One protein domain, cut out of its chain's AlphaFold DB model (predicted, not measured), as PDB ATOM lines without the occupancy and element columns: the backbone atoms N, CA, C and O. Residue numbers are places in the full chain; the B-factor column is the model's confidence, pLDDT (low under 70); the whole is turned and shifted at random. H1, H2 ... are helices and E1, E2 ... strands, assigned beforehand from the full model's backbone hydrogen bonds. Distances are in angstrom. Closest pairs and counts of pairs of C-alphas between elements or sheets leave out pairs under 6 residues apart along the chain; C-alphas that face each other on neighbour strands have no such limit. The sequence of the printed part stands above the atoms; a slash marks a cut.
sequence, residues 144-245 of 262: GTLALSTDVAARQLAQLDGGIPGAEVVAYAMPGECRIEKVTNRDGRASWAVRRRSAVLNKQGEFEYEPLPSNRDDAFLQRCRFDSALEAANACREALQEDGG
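What this domain is: This is residues 144 to 245 of the 262 residues of an uncharacterized protein of mine drainage metagenome (UniProt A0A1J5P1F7). What is the shape? A twisted sheet of five strands has H3 packed on one face, while H2 stands beside its strands and H1 lies off beyond E1, near H3. What makes it? The printed part has 102 residues with H1 E1 E2 E3 E4 E5 H2 H3 along the chain, class mixed; the sheet, in order E1 E2 E3 E4 E5, is a meander, each strand the antiparallel neighbour of the one before. It is compact, radius of gyration of the C-alphas 14.0 A, but flat, spanning 40 by 38 by 18 A.

Where its parts are: What comes first? H1, residues 150 to 160, begins at C-alpha 150 (118.352, -19.942, 67.665) and measures 16.3 A. Where are the strands? E1 is residues 171 to 173, E2 178 to 184 (19.1 A), E3 190 to 196 (19.8 A), E4 199 to 201 and E5 207 to 209. What follows? H2 is residues 218 to 224; H3, residues 229 to 243, measures 21.0 A and ends at C-alpha 243 (120.172, -39.340, 61.805).

How they stand to each other: What pairs the strands? Within hydrogen-bond range, each at 2.8 A, are N 172 and O 180 in hairpin E1 and E2, N 181 and O 193 in E2 and E3, N 201 and O 194 in E3 and E4, and N 200 and O 208 in E4 and E5. Which helices are on the sheet? H3, height 8.9 A, runs along the strands, at 18 degrees to E3 on the local plane; their closest C-alphas, Trp 192 and Ala 229, are 6.0 A apart. H2 is at the sheet's level, height 1.8 A; its closest C-alpha to E4 is that of Cys 224, 5.9 A from that of Leu 201. And H1? It is not on the sheet and is close to but not clearly touching H3, at a steep tilt of 40 degrees, opposite ways, closest C-alphas Ala 154 and Leu 230, 6.9 A. Every O i to N i+4 pair is within hydrogen-bond range in H2 and H3, and 6 of 7 in H1.

The domain as a whole: How far does it reach? The two C-alphas farthest apart, Pro 165 and Gly 245, are 41.6 A apart; residues 162 to 167 and 212 to 219 stand free. Is it whole and sure? The printed part has no cut and no long link. Its mean pLDDT is 73.2, under 70 at residues 144 to 169, 185 to 188 and 243 to 245.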
ATOM      1  N   GLY A 144     108.692 -23.576  61.218       39.84
ATOM      2  CA  GLY A 144     109.636 -24.174  60.280       39.84
ATOM      3  C   GLY A 144     110.297 -23.179  59.320       39.84
ATOM      4  O   GLY A 144     111.431 -23.417  58.917       39.84
ATOM      5  N   THR A 145     109.667 -22.035  59.012       38.34
ATOM      6  CA  THR A 145     110.263 -21.023  58.108       38.34
ATOM      7  C   THR A 145     110.817 -19.787  58.843       38.34
ATOM      8  O   THR A 145     111.511 -18.970  58.245       38.34
ATOM      9  N   LEU A 146     110.599 -19.655  60.158       37.69
ATOM     10  CA  LEU A 146     111.085 -18.515  60.965       37.69
ATOM     11  C   LEU A 146     112.295 -18.834  61.861       37.69
ATOM     12  O   LEU A 146     112.772 -17.965  62.590       37.69
ATOM     13  N   ALA A 147     112.837 -20.050  61.788       38.28
ATOM     14  CA  ALA A 147     113.933 -20.505  62.640       38.28
ATOM     15  C   ALA A 147     115.269 -20.638  61.885       38.28
ATOM     16  O   ALA A 147     115.918 -21.678  61.931       38.28
ATOM     17  N   LEU A 148     115.721 -19.560  61.233       41.44
ATOM     18  CA  LEU A 148     117.140 -19.398  60.864       41.44
ATOM     19  C   LEU A 148     117.968 -18.705  61.962       41.44
ATOM     20  O   LEU A 148     119.114 -18.328  61.737       41.44
ATOM     21  N   SER A 149     117.429 -18.548  63.172       36.66
ATOM     22  CA  SER A 149     118.202 -18.063  64.315       36.66
ATOM     23  C   SER A 149     117.658 -18.629  65.624       36.66
ATOM     24  O   SER A 149     116.468 -18.530  65.928       36.66
ATOM     25  N   THR A 150     118.558 -19.235  66.394       46.03
ATOM     26  CA  THR A 150     118.352 -19.942  67.665       46.03
ATOM     27  C   THR A 150     117.642 -19.125  68.752       46.03
ATOM     28  O   THR A 150     117.084 -19.722  69.669       46.03
ATOM     29  N   ASP A 151     117.587 -17.796  68.633       44.84
ATOM     30  CA  ASP A 151     116.980 -16.905  69.634       44.84
ATOM     31  C   ASP A 151     115.497 -16.577  69.395       44.84
ATOM     32  O   ASP A 151     114.771 -16.249  70.335       44.84
ATOM     33  N   VAL A 152     115.015 -16.646  68.151       45.81
ATOM     34  CA  VAL A 152     113.655 -16.191  67.802       45.81
ATOM     35  C   VAL A 152     112.621 -17.276  68.101       45.81
ATOM     36  O   VAL A 152     111.608 -17.000  68.742       45.81
ATOM     37  N   ALA A 153     112.931 -18.530  67.758       46.28
ATOM     38  CA  ALA A 153     112.058 -19.671  68.029       46.28
ATOM     39  C   ALA A 153     111.844 -19.904  69.536       46.28
ATOM     40  O   ALA A 153     110.718 -20.149  69.960       46.28
ATOM     41  N   ALA A 154     112.890 -19.755  70.362       44.19
ATOM     42  CA  ALA A 154     112.786 -19.892  71.817       44.19
ATOM     43  C   ALA A 154     111.928 -18.779  72.449       44.19
ATOM     44  O   ALA A 154     111.119 -19.047  73.340       44.19
ATOM     45  N   ARG A 155     112.045 -17.539  71.949       48.03
ATOM     46  CA  ARG A 155     111.210 -16.411  72.391       48.03
ATOM     47  C   ARG A 155     109.753 -16.575  71.968       48.03
ATOM     48  O   ARG A 155     108.872 -16.313  72.776       48.03
ATOM     49  N   GLN A 156     109.488 -17.056  70.755       51.31
ATOM     50  CA  GLN A 156     108.121 -17.303  70.284       51.31
ATOM     51  C   GLN A 156     107.458 -18.505  70.958       51.31
ATOM     52  O   GLN A 156     106.276 -18.422  71.272       51.31
ATOM     53  N   LEU A 157     108.200 -19.571  71.274       49.69
ATOM     54  CA  LEU A 157     107.703 -20.681  72.097       49.69
ATOM     55  C   LEU A 157     107.265 -20.204  73.492       49.69
ATOM     56  O   LEU A 157     106.161 -20.524  73.921       49.69
ATOM     57  N   ALA A 158     108.077 -19.371  74.151       50.72
ATOM     58  CA  ALA A 158     107.726 -18.775  75.443       50.72
ATOM     59  C   ALA A 158     106.544 -17.787  75.357       50.72
ATOM     60  O   ALA A 158     105.785 -17.641  76.310       50.72
ATOM     61  N   GLN A 159     106.372 -17.110  74.219       47.12
ATOM     62  CA  GLN A 159     105.288 -16.148  73.997       47.12
ATOM     63  C   GLN A 159     103.957 -16.828  73.624       47.12
ATOM     64  O   GLN A 159     102.890 -16.294  73.920       47.12
ATOM     65  N   LEU A 160     104.004 -18.023  73.022       50.34
ATOM     66  CA  LEU A 160     102.834 -18.841  72.678       50.34
ATOM     67  C   LEU A 160     102.245 -19.596  73.877       50.34
ATOM     68  O   LEU A 160     101.039 -19.819  73.889       50.34
ATOM     69  N   ASP A 161     103.040 -19.882  74.912       49.19
ATOM     70  CA  ASP A 161     102.551 -20.424  76.196       49.19
ATOM     71  C   ASP A 161     101.621 -19.434  76.951       49.19
ATOM     72  O   ASP A 161     101.033 -19.771  77.975       49.19
ATOM     73  N   GLY A 162     101.444 -18.212  76.424       45.00
ATOM     74  CA  GLY A 162     100.480 -17.209  76.898       45.00
ATOM     75  C   GLY A 162      99.729 -16.456  75.787       45.00
ATOM     76  O   GLY A 162      99.145 -15.409  76.057       45.00
ATOM     77  N   GLY A 163      99.762 -16.939  74.537       44.25
ATOM     78  CA  GLY A 163      99.340 -16.168  73.355       44.25
ATOM     79  C   GLY A 163      97.829 -16.097  73.101       44.25
ATOM     80  O   GLY A 163      97.372 -15.208  72.384       44.25
ATOM     81  N   ILE A 164      97.039 -16.997  73.688       42.69
ATOM     82  CA  ILE A 164      95.573 -16.983  73.607       42.69
ATOM     83  C   ILE A 164      95.032 -17.184  75.027       42.69
ATOM     84  O   ILE A 164      95.275 -18.239  75.617       42.69
ATOM     85  N   PRO A 165      94.302 -16.211  75.602       43.19
ATOM     86  CA  PRO A 165      93.707 -16.365  76.923       43.19
ATOM     87  C   PRO A 165      92.829 -17.623  76.986       43.19
ATOM     88  O   PRO A 165      91.815 -17.712  76.299       43.19
ATOM     89  N   GLY A 166      93.232 -18.601  77.799       48.47
ATOM     90  CA  GLY A 166      92.501 -19.857  77.990       48.47
ATOM     91  C   GLY A 166      92.837 -20.992  77.014       48.47
ATOM     92  O   GLY A 166      92.272 -22.071  77.174       48.47
ATOM     93  N   ALA A 167      93.746 -20.802  76.048       45.66
ATOM     94  CA  ALA A 167      94.249 -21.911  75.234       45.66
ATOM     95  C   ALA A 167      95.562 -22.450  75.810       45.66
ATOM     96  O   ALA A 167      96.495 -21.696  76.079       45.66
ATOM     97  N   GLU A 168      95.635 -23.766  75.978       58.84
ATOM     98  CA  GLU A 168      96.832 -24.469  76.431       58.84
ATOM     99  C   GLU A 168      97.529 -25.125  75.236       58.84
ATOM    100  O   GLU A 168      96.894 -25.818  74.436       58.84
ATOM    101  N   VAL A 169      98.846 -24.944  75.117       64.75
ATOM    102  CA  VAL A 169      99.620 -25.643  74.090       64.75
ATOM    103  C   VAL A 169      99.858 -27.088  74.526       64.75
ATOM    104  O   VAL A 169     100.529 -27.354  75.523       64.75
ATOM    105  N   VAL A 170      99.305 -28.035  73.764       74.25
ATOM    106  CA  VAL A 170      99.387 -29.478  74.067       74.25
ATOM    107  C   VAL A 170     100.349 -30.247  73.161       74.25
ATOM    108  O   VAL A 170     100.684 -31.388  73.466       74.25
ATOM    109  N   ALA A 171     100.802 -29.660  72.048       75.75
ATOM    110  CA  ALA A 171     101.789 -30.275  71.165       75.75
ATOM    111  C   ALA A 171     102.446 -29.267  70.205       75.75
ATOM    112  O   ALA A 171     101.846 -28.249  69.870       75.75
ATOM    113  N   TYR A 172     103.629 -29.620  69.694       76.31
ATOM    114  CA  TYR A 172     104.341 -28.935  68.613       76.31
ATOM    115  C   TYR A 172     104.702 -29.928  67.503       76.31
ATOM    116  O   TYR A 172     105.157 -31.041  67.782       76.31
ATOM    117  N   ALA A 173     104.523 -29.529  66.246       75.44
ATOM    118  CA  ALA A 173     105.056 -30.255  65.097       75.44
ATOM    119  C   ALA A 173     106.520 -29.856  64.858       75.44
ATOM    120  O   ALA A 173     106.862 -28.676  64.923       75.44
ATOM    121  N   MET A 174     107.373 -30.839  64.577       77.31
ATOM    122  CA  MET A 174     108.797 -30.660  64.299       77.31
ATOM    123  C   MET A 174     109.147 -31.274  62.933       77.31
ATOM    124  O   MET A 174     108.414 -32.135  62.434       77.31
ATOM    125  N   PRO A 175     110.272 -30.876  62.311       71.62
ATOM    126  CA  PRO A 175     110.782 -31.539  61.111       71.62
ATOM    127  C   PRO A 175     110.965 -33.057  61.302       71.62
ATOM    128  O   PRO A 175     111.062 -33.548  62.424       71.62
ATOM    129  N   GLY A 176     111.032 -33.815  60.203       73.69
ATOM    130  CA  GLY A 176     111.363 -35.248  60.254       73.69
ATOM    131  C   GLY A 176     110.267 -36.166  60.815       73.69
ATOM    132  O   GLY A 176     110.589 -37.236  61.327       73.69
ATOM    133  N   GLU A 177     108.992 -35.764  60.706       80.38
ATOM    134  CA  GLU A 177     107.819 -36.461  61.280       80.38
ATOM    135  C   GLU A 177     107.823 -36.515  62.822       80.38
ATOM    136  O   GLU A 177     107.132 -37.338  63.427       80.38
ATOM    137  N   CYS A 178     108.601 -35.645  63.469       84.19
ATOM    138  CA  CYS A 178     108.653 -35.560  64.920       84.19
ATOM    139  C   CYS A 178     107.503 -34.711  65.474       84.19
ATOM    140  O   CYS A 178     107.134 -33.670  64.928       84.19
ATOM    141  N   ARG A 179     106.962 -35.128  66.618       86.25
ATOM    142  CA  ARG A 179     105.927 -34.404  67.356       86.25
ATOM    143  C   ARG A 179     106.302 -34.318  68.824       86.25
ATOM    144  O   ARG A 179     106.558 -35.339  69.453       86.25
ATOM    145  N   ILE A 180     106.313 -33.111  69.372       85.25
ATOM    146  CA  ILE A 180     106.489 -32.872  70.804       85.25
ATOM    147  C   ILE A 180     105.097 -32.800  71.416       85.25
ATOM    148  O   ILE A 180     104.288 -31.995  70.976       85.25
ATOM    149  N   GLU A 181     104.794 -33.626  72.404       83.06
ATOM    150  CA  GLU A 181     103.474 -33.699  73.029       83.06
ATOM    151  C   GLU A 181     103.573 -33.449  74.526       83.06
ATOM    152  O   GLU A 181     104.456 -33.990  75.196       83.06
ATOM    153  N   LYS A 182     102.637 -32.664  75.057       81.75
ATOM    154  CA  LYS A 182     102.446 -32.501  76.493       81.75
ATOM    155  C   LYS A 182     101.764 -33.752  77.035       81.75
ATOM    156  O   LYS A 182     100.716 -34.172  76.547       81.75
ATOM    157  N   VAL A 183     102.365 -34.355  78.048       84.19
ATOM    158  CA  VAL A 183     101.906 -35.586  78.685       84.19
ATOM    159  C   VAL A 183     101.710 -35.328  80.170       84.19
ATOM    160  O   VAL A 183     102.634 -34.915  80.872       84.19
ATOM    161  N   THR A 184     100.508 -35.607  80.661       80.31
ATOM    162  CA  THR A 184     100.204 -35.559  82.091       80.31
ATOM    163  C   THR A 184     100.690 -36.842  82.749       80.31
ATOM    164  O   THR A 184     100.226 -37.936  82.421       80.31
ATOM    165  N   ASN A 185     101.635 -36.716  83.678       69.06
ATOM    166  CA  ASN A 185     102.119 -37.839  84.467       69.06
ATOM    167  C   ASN A 185     101.098 -38.226  85.542       69.06
ATOM    168  O   ASN A 185     100.186 -37.466  85.869       69.06
ATOM    169  N   ARG A 186     101.278 -39.416  86.127       67.25
ATOM    170  CA  ARG A 186     100.411 -39.950  87.192       67.25
ATOM    171  C   ARG A 186     100.260 -38.987  88.377       67.25
ATOM    172  O   ARG A 186      99.201 -38.939  88.991       67.25
ATOM    173  N   ASP A 187     101.287 -38.185  88.625       68.19
ATOM    174  CA  ASP A 187     101.360 -37.219  89.723       68.19
ATOM    175  C   ASP A 187     100.681 -35.877  89.384       68.19
ATOM    176  O   ASP A 187     100.817 -34.900  90.117       68.19
ATOM    177  N   GLY A 188     100.008 -35.788  88.230       67.12
ATOM    178  CA  GLY A 188      99.352 -34.578  87.729       67.12
ATOM    179  C   GLY A 188     100.306 -33.533  87.141       67.12
ATOM    180  O   GLY A 188      99.852 -32.561  86.542       67.12
ATOM    181  N   ARG A 189     101.626 -33.724  87.268       75.75
ATOM    182  CA  ARG A 189     102.629 -32.861  86.629       75.75
ATOM    183  C   ARG A 189     102.651 -33.100  85.123       75.75
ATOM    184  O   ARG A 189     102.695 -34.245  84.675       75.75
ATOM    185  N   ALA A 190     102.658 -32.020  84.352       77.06
ATOM    186  CA  ALA A 190     102.892 -32.096  82.919       77.06
ATOM    187  C   ALA A 190     104.387 -32.283  82.631       77.06
ATOM    188  O   ALA A 190     105.235 -31.693  83.294       77.06
ATOM    189  N   SER A 191     104.686 -33.093  81.626       88.75
ATOM    190  CA  SER A 191     106.010 -33.259  81.028       88.75
ATOM    191  C   SER A 191     105.865 -33.329  79.510       88.75
ATOM    192  O   SER A 191     104.745 -33.349  79.002       88.75
ATOM    193  N   TRP A 192     106.970 -33.361  78.777       89.38
ATOM    194  CA  TRP A 192     106.957 -33.361  77.318       89.38
ATOM    195  C   TRP A 192     107.601 -34.628  76.762       89.38
ATOM    196  O   TRP A 192     108.629 -35.076  77.262       89.38
ATOM    197  N   ALA A 193     107.002 -35.219  75.731       92.00
ATOM    198  CA  ALA A 193     107.530 -36.386  75.029       92.00
ATOM    199  C   ALA A 193     107.728 -36.056  73.549       92.00
ATOM    200  O   ALA A 193     106.835 -35.486  72.928       92.00
ATOM    201  N   VAL A 194     108.862 -36.443  72.969       93.12
ATOM    202  CA  VAL A 194     109.091 -36.327  71.521       93.12
ATOM    203  C   VAL A 194     108.819 -37.681  70.884       93.12
ATOM    204  O   VAL A 194     109.463 -38.665  71.232       93.12
ATOM    205  N   ARG A 195     107.870 -37.745  69.955       91.38
ATOM    206  CA  ARG A 195     107.493 -38.960  69.229       91.38
ATOM    207  C   ARG A 195     107.859 -38.840  67.764       91.38
ATOM    208  O   ARG A 195     107.640 -37.793  67.163       91.38
ATOM    209  N   ARG A 196     108.319 -39.938  67.176       88.00
ATOM    210  CA  ARG A 196     108.505 -40.085  65.730       88.00
ATOM    211  C   ARG A 196     108.002 -41.464  65.340       88.00
ATOM    212  O   ARG A 196     108.537 -42.477  65.791       88.00
ATOM    213  N   ARG A 197     106.944 -41.515  64.527       82.25
ATOM    214  CA  ARG A 197     106.251 -42.765  64.159       82.25
ATOM    215  C   ARG A 197     105.813 -43.558  65.403       82.25
ATOM    216  O   ARG A 197     104.923 -43.114  66.120       82.25
ATOM    217  N   SER A 198     106.432 -44.709  65.664       79.88
ATOM    218  CA  SER A 198     106.144 -45.590  66.809       79.88
ATOM    219  C   SER A 198     107.216 -45.543  67.907       79.88
ATOM    220  O   SER A 198     107.188 -46.377  68.810       79.88
ATOM    221  N   ALA A 199     108.155 -44.598  67.827       87.81
ATOM    222  CA  ALA A 199     109.253 -44.445  68.773       87.81
ATOM    223  C   ALA A 199     109.164 -43.119  69.542       87.81
ATOM    224  O   ALA A 199     108.553 -42.148  69.080       87.81
ATOM    225  N   VAL A 200     109.788 -43.089  70.715       93.44
ATOM    226  CA  VAL A 200     109.945 -41.909  71.566       93.44
ATOM    227  C   VAL A 200     111.427 -41.568  71.691       93.44
ATOM    228  O   VAL A 200     112.264 -42.464  71.751       93.44
ATOM    229  N   LEU A 201     111.757 -40.282  71.710       95.00
ATOM    230  CA  LEU A 201     113.126 -39.824  71.914       95.00
ATOM    231  C   LEU A 201     113.498 -39.914  73.395       95.00
ATOM    232  O   LEU A 201     112.768 -39.396  74.250       95.00
ATOM    233  N   ASN A 202     114.646 -40.515  73.685       94.44
ATOM    234  CA  ASN A 202     115.256 -40.474  75.006       94.44
ATOM    235  C   ASN A 202     116.224 -39.279  75.146       94.44
ATOM    236  O   ASN A 202     116.600 -38.622  74.175       94.44
ATOM    237  N   LYS A 203     116.647 -38.980  76.377       91.81
ATOM    238  CA  LYS A 203     117.604 -37.901  76.688       91.81
ATOM    239  C   LYS A 203     119.021 -38.145  76.154       91.81
ATOM    240  O   LYS A 203     119.859 -37.259  76.272       91.81
ATOM    241  N   GLN A 204     119.297 -39.325  75.603       89.56
ATOM    242  CA  GLN A 204     120.553 -39.660  74.933       89.56
ATOM    243  C   GLN A 204     120.514 -39.329  73.431       89.56
ATOM    244  O   GLN A 204     121.535 -39.470  72.773       89.56
ATOM    245  N   GLY A 205     119.372 -38.876  72.899       90.75
ATOM    246  CA  GLY A 205     119.216 -38.538  71.481       90.75
ATOM    247  C   GLY A 205     118.757 -39.706  70.604       90.75
ATOM    248  O   GLY A 205     118.625 -39.547  69.394       90.75
ATOM    249  N   GLU A 206     118.447 -40.864  71.189       91.62
ATOM    250  CA  GLU A 206     118.043 -42.061  70.451       91.62
ATOM    251  C   GLU A 206     116.520 -42.254  70.476       91.62
ATOM    252  O   GLU A 206     115.841 -41.999  71.476       91.62
ATOM    253  N   PHE A 207     115.966 -42.740  69.364       90.75
ATOM    254  CA  PHE A 207     114.557 -43.117  69.280       90.75
ATOM    255  C   PHE A 207     114.362 -44.565  69.747       90.75
ATOM    256  O   PHE A 207     114.735 -45.505  69.045       90.75
ATOM    257  N   GLU A 208     113.723 -44.751  70.903       91.94
ATOM    258  CA  GLU A 208     113.421 -46.061  71.486       91.94
ATOM    259  C   GLU A 208     111.929 -46.421  71.390       91.94
ATOM    260  O   GLU A 208     111.049 -45.563  71.276       91.94
ATOM    261  N   TYR A 209     111.623 -47.721  71.405       89.56
ATOM    262  CA  TYR A 209     110.241 -48.208  71.416       89.56
ATOM    263  C   TYR A 209     109.526 -47.758  72.693       89.56
ATOM    264  O   TYR A 209     110.034 -47.963  73.793       89.56
ATOM    265  N   GLU A 210     108.319 -47.203  72.560       86.12
ATOM    266  CA  GLU A 210     107.516 -46.850  73.727       86.12
ATOM    267  C   GLU A 210     106.657 -48.040  74.195       86.12
ATOM    268  O   GLU A 210     105.769 -48.486  73.459       86.12
ATOM    269  N   PRO A 211     106.835 -48.518  75.443       84.19
ATOM    270  CA  PRO A 211     105.981 -49.545  76.016       84.19
ATOM    271  C   PRO A 211     104.518 -49.099  76.116       84.19
ATOM    272  O   PRO A 211     104.200 -47.906  76.253       84.19
ATOM    273  N   LEU A 212     103.618 -50.089  76.147       77.50
ATOM    274  CA  LEU A 212     102.212 -49.874  76.491       77.50
ATOM    275  C   LEU A 212     102.100 -49.050  77.786       77.50
ATOM    276  O   LEU A 212     102.915 -49.243  78.688       77.50
ATOM    277  N   PRO A 213     101.092 -48.167  77.926       78.44
ATOM    278  CA  PRO A 213     100.975 -47.272  79.080       78.44
ATOM    279  C   PRO A 213     101.054 -47.963  80.449       78.44
ATOM    280  O   PRO A 213     101.601 -47.386  81.380       78.44
ATOM    281  N   SER A 214     100.560 -49.201  80.563       77.44
ATOM    282  CA  SER A 214     100.619 -50.015  81.786       77.44
ATOM    283  C   SER A 214     102.010 -50.570  82.120       77.44
ATOM    284  O   SER A 214     102.223 -51.000  83.248       77.44
ATOM    285  N   ASN A 215     102.934 -50.580  81.156       82.25
ATOM    286  CA  ASN A 215     104.276 -51.164  81.267       82.25
ATOM    287  C   ASN A 215     105.379 -50.096  81.343       82.25
ATOM    288  O   ASN A 215     106.558 -50.429  81.259       82.25
ATOM    289  N   ARG A 216     105.015 -48.814  81.445       85.31
ATOM    290  CA  ARG A 216     105.982 -47.725  81.611       85.31
ATOM    291  C   ARG A 216     106.396 -47.657  83.075       85.31
ATOM    292  O   ARG A 216     105.539 -47.481  83.938       85.31
ATOM    293  N   ASP A 217     107.689 -47.789  83.334       87.38
ATOM    294  CA  ASP A 217     108.276 -47.591  84.655       87.38
ATOM    295  C   ASP A 217     108.823 -46.164  84.817       87.38
ATOM    296  O   ASP A 217     108.939 -45.392  83.857       87.38
ATOM    297  N   ASP A 218     109.161 -45.798  86.053       85.12
ATOM    298  CA  ASP A 218     109.703 -44.471  86.362       85.12
ATOM    299  C   ASP A 218     111.032 -44.223  85.639       85.12
ATOM    300  O   ASP A 218     111.316 -43.098  85.228       85.12
ATOM    301  N   ALA A 219     111.822 -45.279  85.420       87.50
ATOM    302  CA  ALA A 219     113.081 -45.198  84.692       87.50
ATOM    303  C   ALA A 219     112.857 -44.795  83.224       87.50
ATOM    304  O   ALA A 219     113.553 -43.921  82.712       87.50
ATOM    305  N   PHE A 220     111.872 -45.388  82.548       89.38
ATOM    306  CA  PHE A 220     111.474 -45.021  81.191       89.38
ATOM    307  C   PHE A 220     110.959 -43.584  81.128       89.38
ATOM    308  O   PHE A 220     111.370 -42.817  80.257       89.38
ATOM    309  N   LEU A 221     110.095 -43.192  82.070       88.19
ATOM    310  CA  LEU A 221     109.574 -41.827  82.114       88.19
ATOM    311  C   LEU A 221     110.702 -40.807  82.323       88.19
ATOM    312  O   LEU A 221     110.753 -39.820  81.602       88.19
ATOM    313  N   GLN A 222     111.653 -41.057  83.223       88.00
ATOM    314  CA  GLN A 222     112.785 -40.149  83.448       88.00
ATOM    315  C   GLN A 222     113.697 -39.994  82.222       88.00
ATOM    316  O   GLN A 222     114.242 -38.907  82.003       88.00
ATOM    317  N   ARG A 223     113.858 -41.059  81.425       91.50
ATOM    318  CA  ARG A 223     114.674 -41.047  80.201       91.50
ATOM    319  C   ARG A 223     113.981 -40.389  79.014       91.50
ATOM    320  O   ARG A 223     114.663 -39.760  78.220       91.50
ATOM    321  N   CYS A 224     112.661 -40.525  78.894       92.00
ATOM    322  CA  CYS A 224     111.905 -40.125  77.700       92.00
ATOM    323  C   CYS A 224     110.932 -38.959  77.938       92.00
ATOM    324  O   CYS A 224     110.038 -38.717  77.119       92.00
ATOM    325  N   ARG A 225     111.030 -38.278  79.086       92.25
ATOM    326  CA  ARG A 225     110.228 -37.093  79.410       92.25
ATOM    327  C   ARG A 225     111.126 -35.902  79.712       92.25
ATOM    328  O   ARG A 225     112.042 -35.982  80.531       92.25
ATOM    329  N   PHE A 226     110.824 -34.806  79.037       90.12
ATOM    330  CA  PHE A 226     111.489 -33.519  79.158       90.12
ATOM    331  C   PHE A 226     110.657 -32.599  80.050       90.12
ATOM    332  O   PHE A 226     109.421 -32.660  80.038       90.12
ATOM    333  N   ASP A 227     111.325 -31.738  80.809       86.00
ATOM    334  CA  ASP A 227     110.652 -30.856  81.767       86.00
ATOM    335  C   ASP A 227     110.035 -29.636  81.068       86.00
ATOM    336  O   ASP A 227     109.103 -29.014  81.578       86.00
ATOM    337  N   SER A 228     110.502 -29.318  79.856       81.38
ATOM    338  CA  SER A 228     109.971 -28.231  79.034       81.38
ATOM    339  C   SER A 228     109.882 -28.593  77.552       81.38
ATOM    340  O   SER A 228     110.642 -29.416  77.037       81.38
ATOM    341  N   ALA A 229     108.980 -27.915  76.837       76.69
ATOM    342  CA  ALA A 229     108.874 -28.026  75.386       76.69
ATOM    343  C   ALA A 229     110.162 -27.597  74.670       76.69
ATOM    344  O   ALA A 229     110.515 -28.165  73.640       76.69
ATOM    345  N   LEU A 230     110.876 -26.608  75.223       78.50
ATOM    346  CA  LEU A 230     112.129 -26.112  74.661       78.50
ATOM    347  C   LEU A 230     113.240 -27.165  74.743       78.50
ATOM    348  O   LEU A 230     113.945 -27.387  73.762       78.50
ATOM    349  N   GLU A 231     113.368 -27.839  75.886       81.62
ATOM    350  CA  GLU A 231     114.320 -28.942  76.070       81.62
ATOM    351  C   GLU A 231     114.027 -30.081  75.079       81.62
ATOM    352  O   GLU A 231     114.922 -30.524  74.360       81.62
ATOM    353  N   ALA A 232     112.754 -30.466  74.954       86.06
ATOM    354  CA  ALA A 232     112.307 -31.470  73.992       86.06
ATOM    355  C   ALA A 232     112.599 -31.065  72.531       86.06
ATOM    356  O   ALA A 232     113.013 -31.892  71.718       86.06
ATOM    357  N   ALA A 233     112.415 -29.785  72.187       82.94
ATOM    358  CA  ALA A 233     112.682 -29.263  70.849       82.94
ATOM    359  C   ALA A 233     114.176 -29.228  70.513       82.94
ATOM    360  O   ALA A 233     114.550 -29.469  69.365       82.94
ATOM    361  N   ASN A 234     115.035 -28.941  71.493       81.19
ATOM    362  CA  ASN A 234     116.485 -28.994  71.322       81.19
ATOM    363  C   ASN A 234     116.946 -30.432  71.074       81.19
ATOM    364  O   ASN A 234     117.552 -30.688  70.036       81.19
ATOM    365  N   ALA A 235     116.537 -31.368  71.938       86.94
ATOM    366  CA  ALA A 235     116.870 -32.784  71.796       86.94
ATOM    367  C   ALA A 235     116.396 -33.358  70.450       86.94
ATOM    368  O   ALA A 235     117.131 -34.067  69.768       86.94
ATOM    369  N   CYS A 236     115.182 -32.999  70.011       86.75
ATOM    370  CA  CYS A 236     114.658 -33.420  68.713       86.75
ATOM    371  C   CYS A 236     115.514 -32.923  67.540       86.75
ATOM    372  O   CYS A 236     115.681 -33.643  66.559       86.75
ATOM    373  N   ARG A 237     116.018 -31.685  67.599       83.06
ATOM    374  CA  ARG A 237     116.838 -31.126  66.518       83.06
ATOM    375  C   ARG A 237     118.198 -31.804  66.437       83.06
ATOM    376  O   ARG A 237     118.633 -32.104  65.331       83.06
ATOM    377  N   GLU A 238     118.825 -32.052  67.579       85.50
ATOM    378  CA  GLU A 238     120.112 -32.751  67.662       85.50
ATOM    379  C   GLU A 238     119.990 -34.173  67.097       85.50
ATOM    380  O   GLU A 238     120.701 -34.523  66.158       85.50
ATOM    381  N   ALA A 239     118.978 -34.930  67.533       86.69
ATOM    382  CA  ALA A 239     118.730 -36.285  67.038       86.69
ATOM    383  C   ALA A 239     118.492 -36.349  65.515       86.69
ATOM    384  O   ALA A 239     118.921 -37.285  64.844       86.69
ATOM    385  N   LEU A 240     117.818 -35.346  64.937       81.56
ATOM    386  CA  LEU A 240     117.581 -35.278  63.489       81.56
ATOM    387  C   LEU A 240     118.833 -34.891  62.686       81.56
ATOM    388  O   LEU A 240     118.942 -35.275  61.522       81.56
ATOM    389  N   GLN A 241     119.762 -34.133  63.276       77.38
ATOM    390  CA  GLN A 241     121.052 -33.825  62.650       77.38
ATOM    391  C   GLN A 241     121.953 -35.066  62.602       77.38
ATOM    392  O   GLN A 241     122.616 -35.295  61.591       77.38
ATOM    393  N   GLU A 242     121.930 -35.889  63.651       70.62
ATOM    394  CA  GLU A 242     122.714 -37.126  63.732       70.62
ATOM    395  C   GLU A 242     122.169 -38.241  62.819       70.62
ATOM    396  O   GLU A 242     122.948 -38.892  62.120       70.62
ATOM    397  N   ASP A 243     120.841 -38.393  62.723       65.50
ATOM    398  CA  ASP A 243     120.172 -39.340  61.805       65.50
ATOM    399  C   ASP A 243     120.496 -39.029  60.325       65.50
ATOM    400  O   ASP A 243     120.671 -39.928  59.502       65.50
ATOM    401  N   GLY A 244     120.654 -37.744  59.984       57.34
ATOM    402  CA  GLY A 244     121.088 -37.297  58.654       57.34
ATOM    403  C   GLY A 244     122.595 -37.427  58.387       57.34
ATOM    404  O   GLY A 244     123.014 -37.355  57.230       57.34
ATOM    405  N   GLY A 245     123.413 -37.617  59.428       43.47
ATOM    406  CA  GLY A 245     124.878 -37.667  59.352       43.47
ATOM    407  C   GLY A 245     125.473 -39.053  59.071       43.47
ATOM    408  O   GLY A 245     126.621 -39.142  58.641       43.47
TER     409      GLY A 245